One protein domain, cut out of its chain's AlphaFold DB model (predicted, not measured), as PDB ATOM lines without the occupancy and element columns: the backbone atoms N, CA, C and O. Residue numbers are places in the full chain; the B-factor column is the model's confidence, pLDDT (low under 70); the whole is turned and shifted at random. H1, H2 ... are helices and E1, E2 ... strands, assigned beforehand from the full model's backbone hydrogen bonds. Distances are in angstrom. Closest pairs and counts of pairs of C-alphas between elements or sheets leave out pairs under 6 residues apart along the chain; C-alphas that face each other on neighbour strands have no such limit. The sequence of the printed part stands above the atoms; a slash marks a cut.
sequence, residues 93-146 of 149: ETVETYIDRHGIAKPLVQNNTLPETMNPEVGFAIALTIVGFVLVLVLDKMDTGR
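This is residues 93 to 146 of the 149 residues of an uncharacterized protein of marine metagenome (UniProt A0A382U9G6). A small two-stranded hairpin, E1 and E2, stands at one end, and one long helix, H1, sticks out away from it as an arm. Residues 116 to 146 stand free, of which 120 to 144 belong to H1. The printed part has 54 residues, in order E1, E2, H1; the sheet is antiparallel and the class mixed. It is an extended rod, radius of gyration of the C-alphas 19.3 A, spanning 58 by 26 by 16 A.

E1, residues 93 to 99, begins at C-alpha 93 (-26.055, -30.977, -3.000) and is 16.8 A long. E2, residues 105 to 112, is 18.9 A. H1, residues 120 to 144, is 36.2 A and ends at C-alpha 144 (-15.543, -70.567, -12.029).

E1 and E2 form a hairpin, antiparallel at 156 degrees, with N 108 and O 96 within hydrogen-bond range at 2.7 A. E2 bends by 63 degrees at residue 108. E1 and H1 are apart. In H1 every O i to N i+4 pair is within hydrogen-bond range.

The C-alphas farthest apart, Gly 103 and Arg 146, are 58.6 A apart. The printed part has no cut and no long link. pLDDT is under 70 at residues 93 to 116, 118 and 145 to 146.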
ATOM      1  N   GLU A  93     -25.662 -32.381  -3.087       57.72
ATOM      2  CA  GLU A  93     -26.055 -30.977  -3.000       57.72
ATOM      3  C   GLU A  93     -25.230 -30.239  -1.957       57.72
ATOM      4  O   GLU A  93     -25.017 -30.713  -0.838       57.72
ATOM      5  N   THR A  94     -24.736 -29.069  -2.343       55.88
ATOM      6  CA  THR A  94     -23.927 -28.194  -1.503       55.88
ATOM      7  C   THR A  94     -24.848 -27.335  -0.641       55.88
ATOM      8  O   THR A  94     -25.388 -26.344  -1.122       55.88
ATOM      9  N   VAL A  95     -25.041 -27.729   0.617       56.66
ATOM     10  CA  VAL A  95     -25.985 -27.082   1.546       56.66
ATOM     11  C   VAL A  95     -25.372 -25.842   2.205       56.66
ATOM     12  O   VAL A  95     -26.071 -24.869   2.462       56.66
ATOM     13  N   GLU A  96     -24.053 -25.831   2.418       53.03
ATOM     14  CA  GLU A  96     -23.327 -24.678   2.964       53.03
ATOM     15  C   GLU A  96     -22.069 -24.394   2.140       53.03
ATOM     16  O   GLU A  96     -21.309 -25.309   1.817       53.03
ATOM     17  N   THR A  97     -21.819 -23.127   1.816       57.62
ATOM     18  CA  THR A  97     -20.639 -22.670   1.068       57.62
ATOM     19  C   THR A  97     -19.727 -21.844   1.973       57.62
ATOM     20  O   THR A  97     -20.163 -20.833   2.514       57.62
ATOM     21  N   TYR A  98     -18.455 -22.230   2.118       58.34
ATOM     22  CA  TYR A  98     -17.426 -21.363   2.699       58.34
ATOM     23  C   TYR A  98     -16.766 -20.546   1.603       58.34
ATOM     24  O   TYR A  98     -16.468 -21.069   0.527       58.34
ATOM     25  N   ILE A  99     -16.461 -19.289   1.899       60.47
ATOM     26  CA  ILE A  99     -15.630 -18.458   1.036       60.47
ATOM     27  C   ILE A  99     -14.175 -18.690   1.456       60.47
ATOM     28  O   ILE A  99     -13.755 -18.280   2.537       60.47
ATOM     29  N   ASP A 100     -13.415 -19.394   0.613       54.09
ATOM     30  CA  ASP A 100     -11.972 -19.606   0.792       54.09
ATOM     31  C   ASP A 100     -11.235 -18.242   0.816       54.09
ATOM     32  O   ASP A 100     -11.746 -17.247   0.297       54.09
ATOM     33  N   ARG A 101      -9.999 -18.167   1.338       60.81
ATOM     34  CA  ARG A 101      -9.187 -16.920   1.395       60.81
ATOM     35  C   ARG A 101      -8.941 -16.263   0.026       60.81
ATOM     36  O   ARG A 101      -8.463 -15.136  -0.034       60.81
ATOM     37  N   HIS A 102      -9.274 -16.966  -1.054       61.12
ATOM     38  CA  HIS A 102      -9.176 -16.536  -2.448       61.12
ATOM     39  C   HIS A 102     -10.534 -16.135  -3.063       61.12
ATOM     40  O   HIS A 102     -10.630 -15.995  -4.277       61.12
ATOM     41  N   GLY A 103     -11.597 -15.999  -2.260       63.19
ATOM     42  CA  GLY A 103     -12.922 -15.580  -2.733       63.19
ATOM     43  C   GLY A 103     -13.721 -16.663  -3.471       63.19
ATOM     44  O   GLY A 103     -14.764 -16.364  -4.040       63.19
ATOM     45  N   ILE A 104     -13.257 -17.918  -3.471       57.66
ATOM     46  CA  ILE A 104     -13.944 -19.036  -4.130       57.66
ATOM     47  C   ILE A 104     -14.898 -19.706  -3.138       57.66
ATOM     48  O   ILE A 104     -14.465 -20.183  -2.087       57.66
ATOM     49  N   ALA A 105     -16.184 -19.773  -3.493       56.91
ATOM     50  CA  ALA A 105     -17.184 -20.531  -2.753       56.91
ATOM     51  C   ALA A 105     -16.904 -22.034  -2.909       56.91
ATOM     52  O   ALA A 105     -17.038 -22.596  -3.997       56.91
ATOM     53  N   LYS A 106     -16.485 -22.687  -1.824       56.47
ATOM     54  CA  LYS A 106     -16.316 -24.143  -1.757       56.47
ATOM     55  C   LYS A 106     -17.346 -24.734  -0.800       56.47
ATOM     56  O   LYS A 106     -17.591 -24.157   0.258       56.47
ATOM     57  N   PRO A 107     -17.946 -25.880  -1.133       57.28
ATOM     58  CA  PRO A 107     -18.968 -26.474  -0.287       57.28
ATOM     59  C   PRO A 107     -18.380 -27.043   1.014       57.28
ATOM     60  O   PRO A 107     -17.463 -27.860   0.970       57.28
ATOM     61  N   LEU A 108     -18.910 -26.606   2.159       54.91
ATOM     62  CA  LEU A 108     -18.603 -27.087   3.517       54.91
ATOM     63  C   LEU A 108     -19.343 -28.378   3.846       54.91
ATOM     64  O   LEU A 108     -18.768 -29.297   4.426       54.91
ATOM     65  N   VAL A 109     -20.623 -28.438   3.470       56.56
ATOM     66  CA  VAL A 109     -21.521 -29.550   3.778       56.56
ATOM     67  C   VAL A 109     -22.191 -29.990   2.486       56.56
ATOM     68  O   VAL A 109     -22.904 -29.222   1.842       56.56
ATOM     69  N   GLN A 110     -21.917 -31.230   2.088       57.69
ATOM     70  CA  GLN A 110     -22.541 -31.883   0.945       57.69
ATOM     71  C   GLN A 110     -23.506 -32.950   1.455       57.69
ATOM     72  O   GLN A 110     -23.067 -33.905   2.101       57.69
ATOM     73  N   ASN A 111     -24.800 -32.796   1.179       60.78
ATOM     74  CA  ASN A 111     -25.780 -33.833   1.478       60.78
ATOM     75  C   ASN A 111     -25.907 -34.775   0.274       60.78
ATOM     76  O   ASN A 111     -25.974 -34.316  -0.865       60.78
ATOM     77  N   ASN A 112     -25.916 -36.089   0.516       58.81
ATOM     78  CA  ASN A 112     -26.140 -37.064  -0.550       58.81
ATOM     79  C   ASN A 112     -27.627 -37.035  -0.905       58.81
ATOM     80  O   ASN A 112     -28.451 -37.529  -0.135       58.81
ATOM     81  N   THR A 113     -27.956 -36.458  -2.053       65.50
ATOM     82  CA  THR A 113     -29.317 -36.436  -2.589       65.50
ATOM     83  C   THR A 113     -29.457 -37.477  -3.695       65.50
ATOM     84  O   THR A 113     -28.473 -37.990  -4.239       65.50
ATOM     85  N   LEU A 114     -30.697 -37.865  -3.978       65.62
ATOM     86  CA  LEU A 114     -31.026 -38.650  -5.164       65.62
ATOM     87  C   LEU A 114     -31.256 -37.676  -6.327       65.62
ATOM     88  O   LEU A 114     -31.708 -36.560  -6.081       65.62
ATOM     89  N   PRO A 115     -30.951 -38.062  -7.578       65.00
ATOM     90  CA  PRO A 115     -31.212 -37.202  -8.722       65.00
ATOM     91  C   PRO A 115     -32.708 -36.870  -8.799       65.00
ATOM     92  O   PRO A 115     -33.533 -37.754  -9.010       65.00
ATOM     93  N   GLU A 116     -33.049 -35.592  -8.630       66.69
ATOM     94  CA  GLU A 116     -34.438 -35.113  -8.642       66.69
ATOM     95  C   GLU A 116     -35.069 -35.164 -10.045       66.69
ATOM     96  O   GLU A 116     -36.289 -35.181 -10.193       66.69
ATOM     97  N   THR A 117     -34.240 -35.229 -11.094       70.94
ATOM     98  CA  THR A 117     -34.661 -35.307 -12.500       70.94
ATOM     99  C   THR A 117     -33.882 -36.390 -13.252       70.94
ATOM    100  O   THR A 117     -32.665 -36.525 -13.103       70.94
ATOM    101  N   MET A 118     -34.576 -37.181 -14.084       67.44
ATOM    102  CA  MET A 118     -33.940 -38.151 -14.989       67.44
ATOM    103  C   MET A 118     -33.317 -37.431 -16.191       67.44
ATOM    104  O   MET A 118     -33.837 -37.463 -17.305       67.44
ATOM    105  N   ASN A 119     -32.182 -36.778 -15.959       80.56
ATOM    106  CA  ASN A 119     -31.374 -36.198 -17.026       80.56
ATOM    107  C   ASN A 119     -30.589 -37.297 -17.772       80.56
ATOM    108  O   ASN A 119     -30.303 -38.350 -17.189       80.56
ATOM    109  N   PRO A 120     -30.174 -37.067 -19.033       81.44
ATOM    110  CA  PRO A 120     -29.383 -38.033 -19.804       81.44
ATOM    111  C   PRO A 120     -28.123 -38.518 -19.069       81.44
ATOM    112  O   PRO A 120     -27.769 -39.689 -19.150       81.44
ATOM    113  N   GLU A 121     -27.489 -37.644 -18.284       81.25
ATOM    114  CA  GLU A 121     -26.316 -37.938 -17.446       81.25
ATOM    115  C   GLU A 121     -26.595 -39.004 -16.378       81.25
ATOM    116  O   GLU A 121     -25.776 -39.896 -16.152       81.25
ATOM    117  N   VAL A 122     -27.780 -38.957 -15.759       83.38
ATOM    118  CA  VAL A 122     -28.234 -39.967 -14.793       83.38
ATOM    119  C   VAL A 122     -28.429 -41.306 -15.502       83.38
ATOM    120  O   VAL A 122     -28.008 -42.342 -14.990       83.38
ATOM    121  N   GLY A 123     -28.987 -41.281 -16.718       84.38
ATOM    122  CA  GLY A 123     -29.105 -42.459 -17.580       84.38
ATOM    123  C   GLY A 123     -27.750 -43.095 -17.902       84.38
ATOM    124  O   GLY A 123     -27.590 -44.305 -17.742       84.38
ATOM    125  N   PHE A 124     -26.749 -42.290 -18.276       86.62
ATOM    126  CA  PHE A 124     -25.382 -42.772 -18.504       86.62
ATOM    127  C   PHE A 124     -24.746 -43.356 -17.236       86.62
ATOM    128  O   PHE A 124     -24.125 -44.416 -17.302       86.62
ATOM    129  N   ALA A 125     -24.926 -42.718 -16.076       86.00
ATOM    130  CA  ALA A 125     -24.401 -43.220 -14.805       86.00
ATOM    131  C   ALA A 125     -25.012 -44.582 -14.421       86.00
ATOM    132  O   ALA A 125     -24.292 -45.500 -14.015       86.00
ATOM    133  N   ILE A 126     -26.326 -44.745 -14.602       86.94
ATOM    134  CA  ILE A 126     -27.019 -46.021 -14.379       86.94
ATOM    135  C   ILE A 126     -26.531 -47.076 -15.378       86.94
ATOM    136  O   ILE A 126     -26.209 -48.191 -14.971       86.94
ATOM    137  N   ALA A 127     -26.406 -46.728 -16.662       91.06
ATOM    138  CA  ALA A 127     -25.907 -47.645 -17.684       91.06
ATOM    139  C   ALA A 127     -24.490 -48.147 -17.361       91.06
ATOM    140  O   ALA A 127     -24.249 -49.350 -17.397       91.06
ATOM    141  N   LEU A 128     -23.572 -47.257 -16.966       91.00
ATOM    142  CA  LEU A 128     -22.220 -47.636 -16.540       91.00
ATOM    143  C   LEU A 128     -22.227 -48.522 -15.288       91.00
ATOM    144  O   LEU A 128     -21.438 -49.461 -15.205       91.00
ATOM    145  N   THR A 129     -23.137 -48.266 -14.345       89.25
ATOM    146  CA  THR A 129     -23.314 -49.106 -13.149       89.25
ATOM    147  C   THR A 129     -23.741 -50.526 -13.532       89.25
ATOM    148  O   THR A 129     -23.154 -51.496 -13.054       89.25
ATOM    149  N   ILE A 130     -24.714 -50.655 -14.440       93.94
ATOM    150  CA  ILE A 130     -25.180 -51.954 -14.951       93.94
ATOM    151  C   ILE A 130     -24.060 -52.664 -15.716       93.94
ATOM    152  O   ILE A 130     -23.812 -53.841 -15.470       93.94
ATOM    153  N   VAL A 131     -23.352 -51.961 -16.604       95.94
ATOM    154  CA  VAL A 131     -22.227 -52.523 -17.370       95.94
ATOM    155  C   VAL A 131     -21.131 -53.030 -16.435       95.94
ATOM    156  O   VAL A 131     -20.657 -54.149 -16.618       95.94
ATOM    157  N   GLY A 132     -20.761 -52.255 -15.411       91.69
ATOM    158  CA  GLY A 132     -19.781 -52.675 -14.410       91.69
ATOM    159  C   GLY A 132     -20.219 -53.930 -13.651       91.69
ATOM    160  O   GLY A 132     -19.425 -54.852 -13.490       91.69
ATOM    161  N   PHE A 133     -21.492 -54.005 -13.250       92.75
ATOM    162  CA  PHE A 133     -22.047 -55.181 -12.576       92.75
ATOM    163  C   PHE A 133     -22.043 -56.425 -13.476       92.75
ATOM    164  O   PHE A 133     -21.588 -57.488 -13.061       92.75
ATOM    165  N   VAL A 134     -22.482 -56.286 -14.732       95.31
ATOM    166  CA  VAL A 134     -22.461 -57.377 -15.720       95.31
ATOM    167  C   VAL A 134     -21.032 -57.847 -15.986       95.31
ATOM    168  O   VAL A 134     -20.793 -59.049 -16.040       95.31
ATOM    169  N   LEU A 135     -20.073 -56.926 -16.105       94.75
ATOM    170  CA  LEU A 135     -18.664 -57.259 -16.311       94.75
ATOM    171  C   LEU A 135     -18.122 -58.109 -15.156       94.75
ATOM    172  O   LEU A 135     -17.476 -59.124 -15.410       94.75
ATOM    173  N   VAL A 136     -18.428 -57.751 -13.904       91.56
ATOM    174  CA  VAL A 136     -18.030 -58.542 -12.726       91.56
ATOM    175  C   VAL A 136     -18.627 -59.951 -12.775       91.56
ATOM    176  O   VAL A 136     -17.892 -60.913 -12.574       91.56
ATOM    177  N   LEU A 137     -19.913 -60.093 -13.109       92.62
ATOM    178  CA  LEU A 137     -20.555 -61.410 -13.229       92.62
ATOM    179  C   LEU A 137     -19.955 -62.268 -14.350       92.62
ATOM    180  O   LEU A 137     -19.831 -63.482 -14.209       92.62
ATOM    181  N   VAL A 138     -19.590 -61.652 -15.477       93.81
ATOM    182  CA  VAL A 138     -18.931 -62.354 -16.586       93.81
ATOM    183  C   VAL A 138     -17.548 -62.848 -16.165       93.81
ATOM    184  O   VAL A 138     -17.215 -63.994 -16.453       93.81
ATOM    185  N   LEU A 139     -16.766 -62.021 -15.461       92.12
ATOM    186  CA  LEU A 139     -15.453 -62.420 -14.947       92.12
ATOM    187  C   LEU A 139     -15.557 -63.567 -13.936       92.12
ATOM    188  O   LEU A 139     -14.821 -64.540 -14.064       92.12
ATOM    189  N   ASP A 140     -16.499 -63.485 -12.997       91.50
ATOM    190  CA  ASP A 140     -16.750 -64.530 -11.995       91.50
ATOM    191  C   ASP A 140     -17.131 -65.868 -12.651       91.50
ATOM    192  O   ASP A 140     -16.605 -66.933 -12.318       91.50
ATOM    193  N   LYS A 141     -17.974 -65.806 -13.688       90.94
ATOM    194  CA  LYS A 141     -18.356 -66.982 -14.473       90.94
ATOM    195  C   LYS A 141     -17.189 -67.574 -15.271       90.94
ATOM    196  O   LYS A 141     -17.122 -68.792 -15.422       90.94
ATOM    197  N   MET A 142     -16.294 -66.741 -15.804       90.81
ATOM    198  CA  MET A 142     -15.097 -67.203 -16.519       90.81
ATOM    199  C   MET A 142     -14.073 -67.860 -15.587       90.81
ATOM    200  O   MET A 142     -13.404 -68.796 -16.015       90.81
ATOM    201  N   ASP A 143     -13.950 -67.372 -14.351       82.19
ATOM    202  CA  ASP A 143     -13.050 -67.934 -13.338       82.19
ATOM    203  C   ASP A 143     -13.585 -69.278 -12.824       82.19
ATOM    204  O   ASP A 143     -12.895 -70.292 -12.894       82.19
ATOM    205  N   THR A 144     -14.875 -69.331 -12.477       78.19
ATOM    206  CA  THR A 144     -15.543 -70.567 -12.029       78.19
ATOM    207  C   THR A 144     -15.503 -71.667 -13.100       78.19
ATOM    208  O   THR A 144     -15.289 -72.833 -12.791       78.19
ATOM    209  N   GLY A 145     -15.642 -71.310 -14.384       66.44
ATOM    210  CA  GLY A 145     -15.564 -72.270 -15.494       66.44
ATOM    211  C   GLY A 145     -14.163 -72.840 -15.764       66.44
ATOM    212  O   GLY A 145     -14.031 -73.734 -16.598       66.44
ATOM    213  N   ARG A 146     -13.120 -72.326 -15.103       57.94
ATOM    214  CA  ARG A 146     -11.727 -72.773 -15.246       57.94
ATOM    215  C   ARG A 146     -11.297 -73.755 -14.150       57.94
ATOM    216  O   ARG A 146     -10.318 -74.462 -14.357       57.94
TER     217      ARG A 146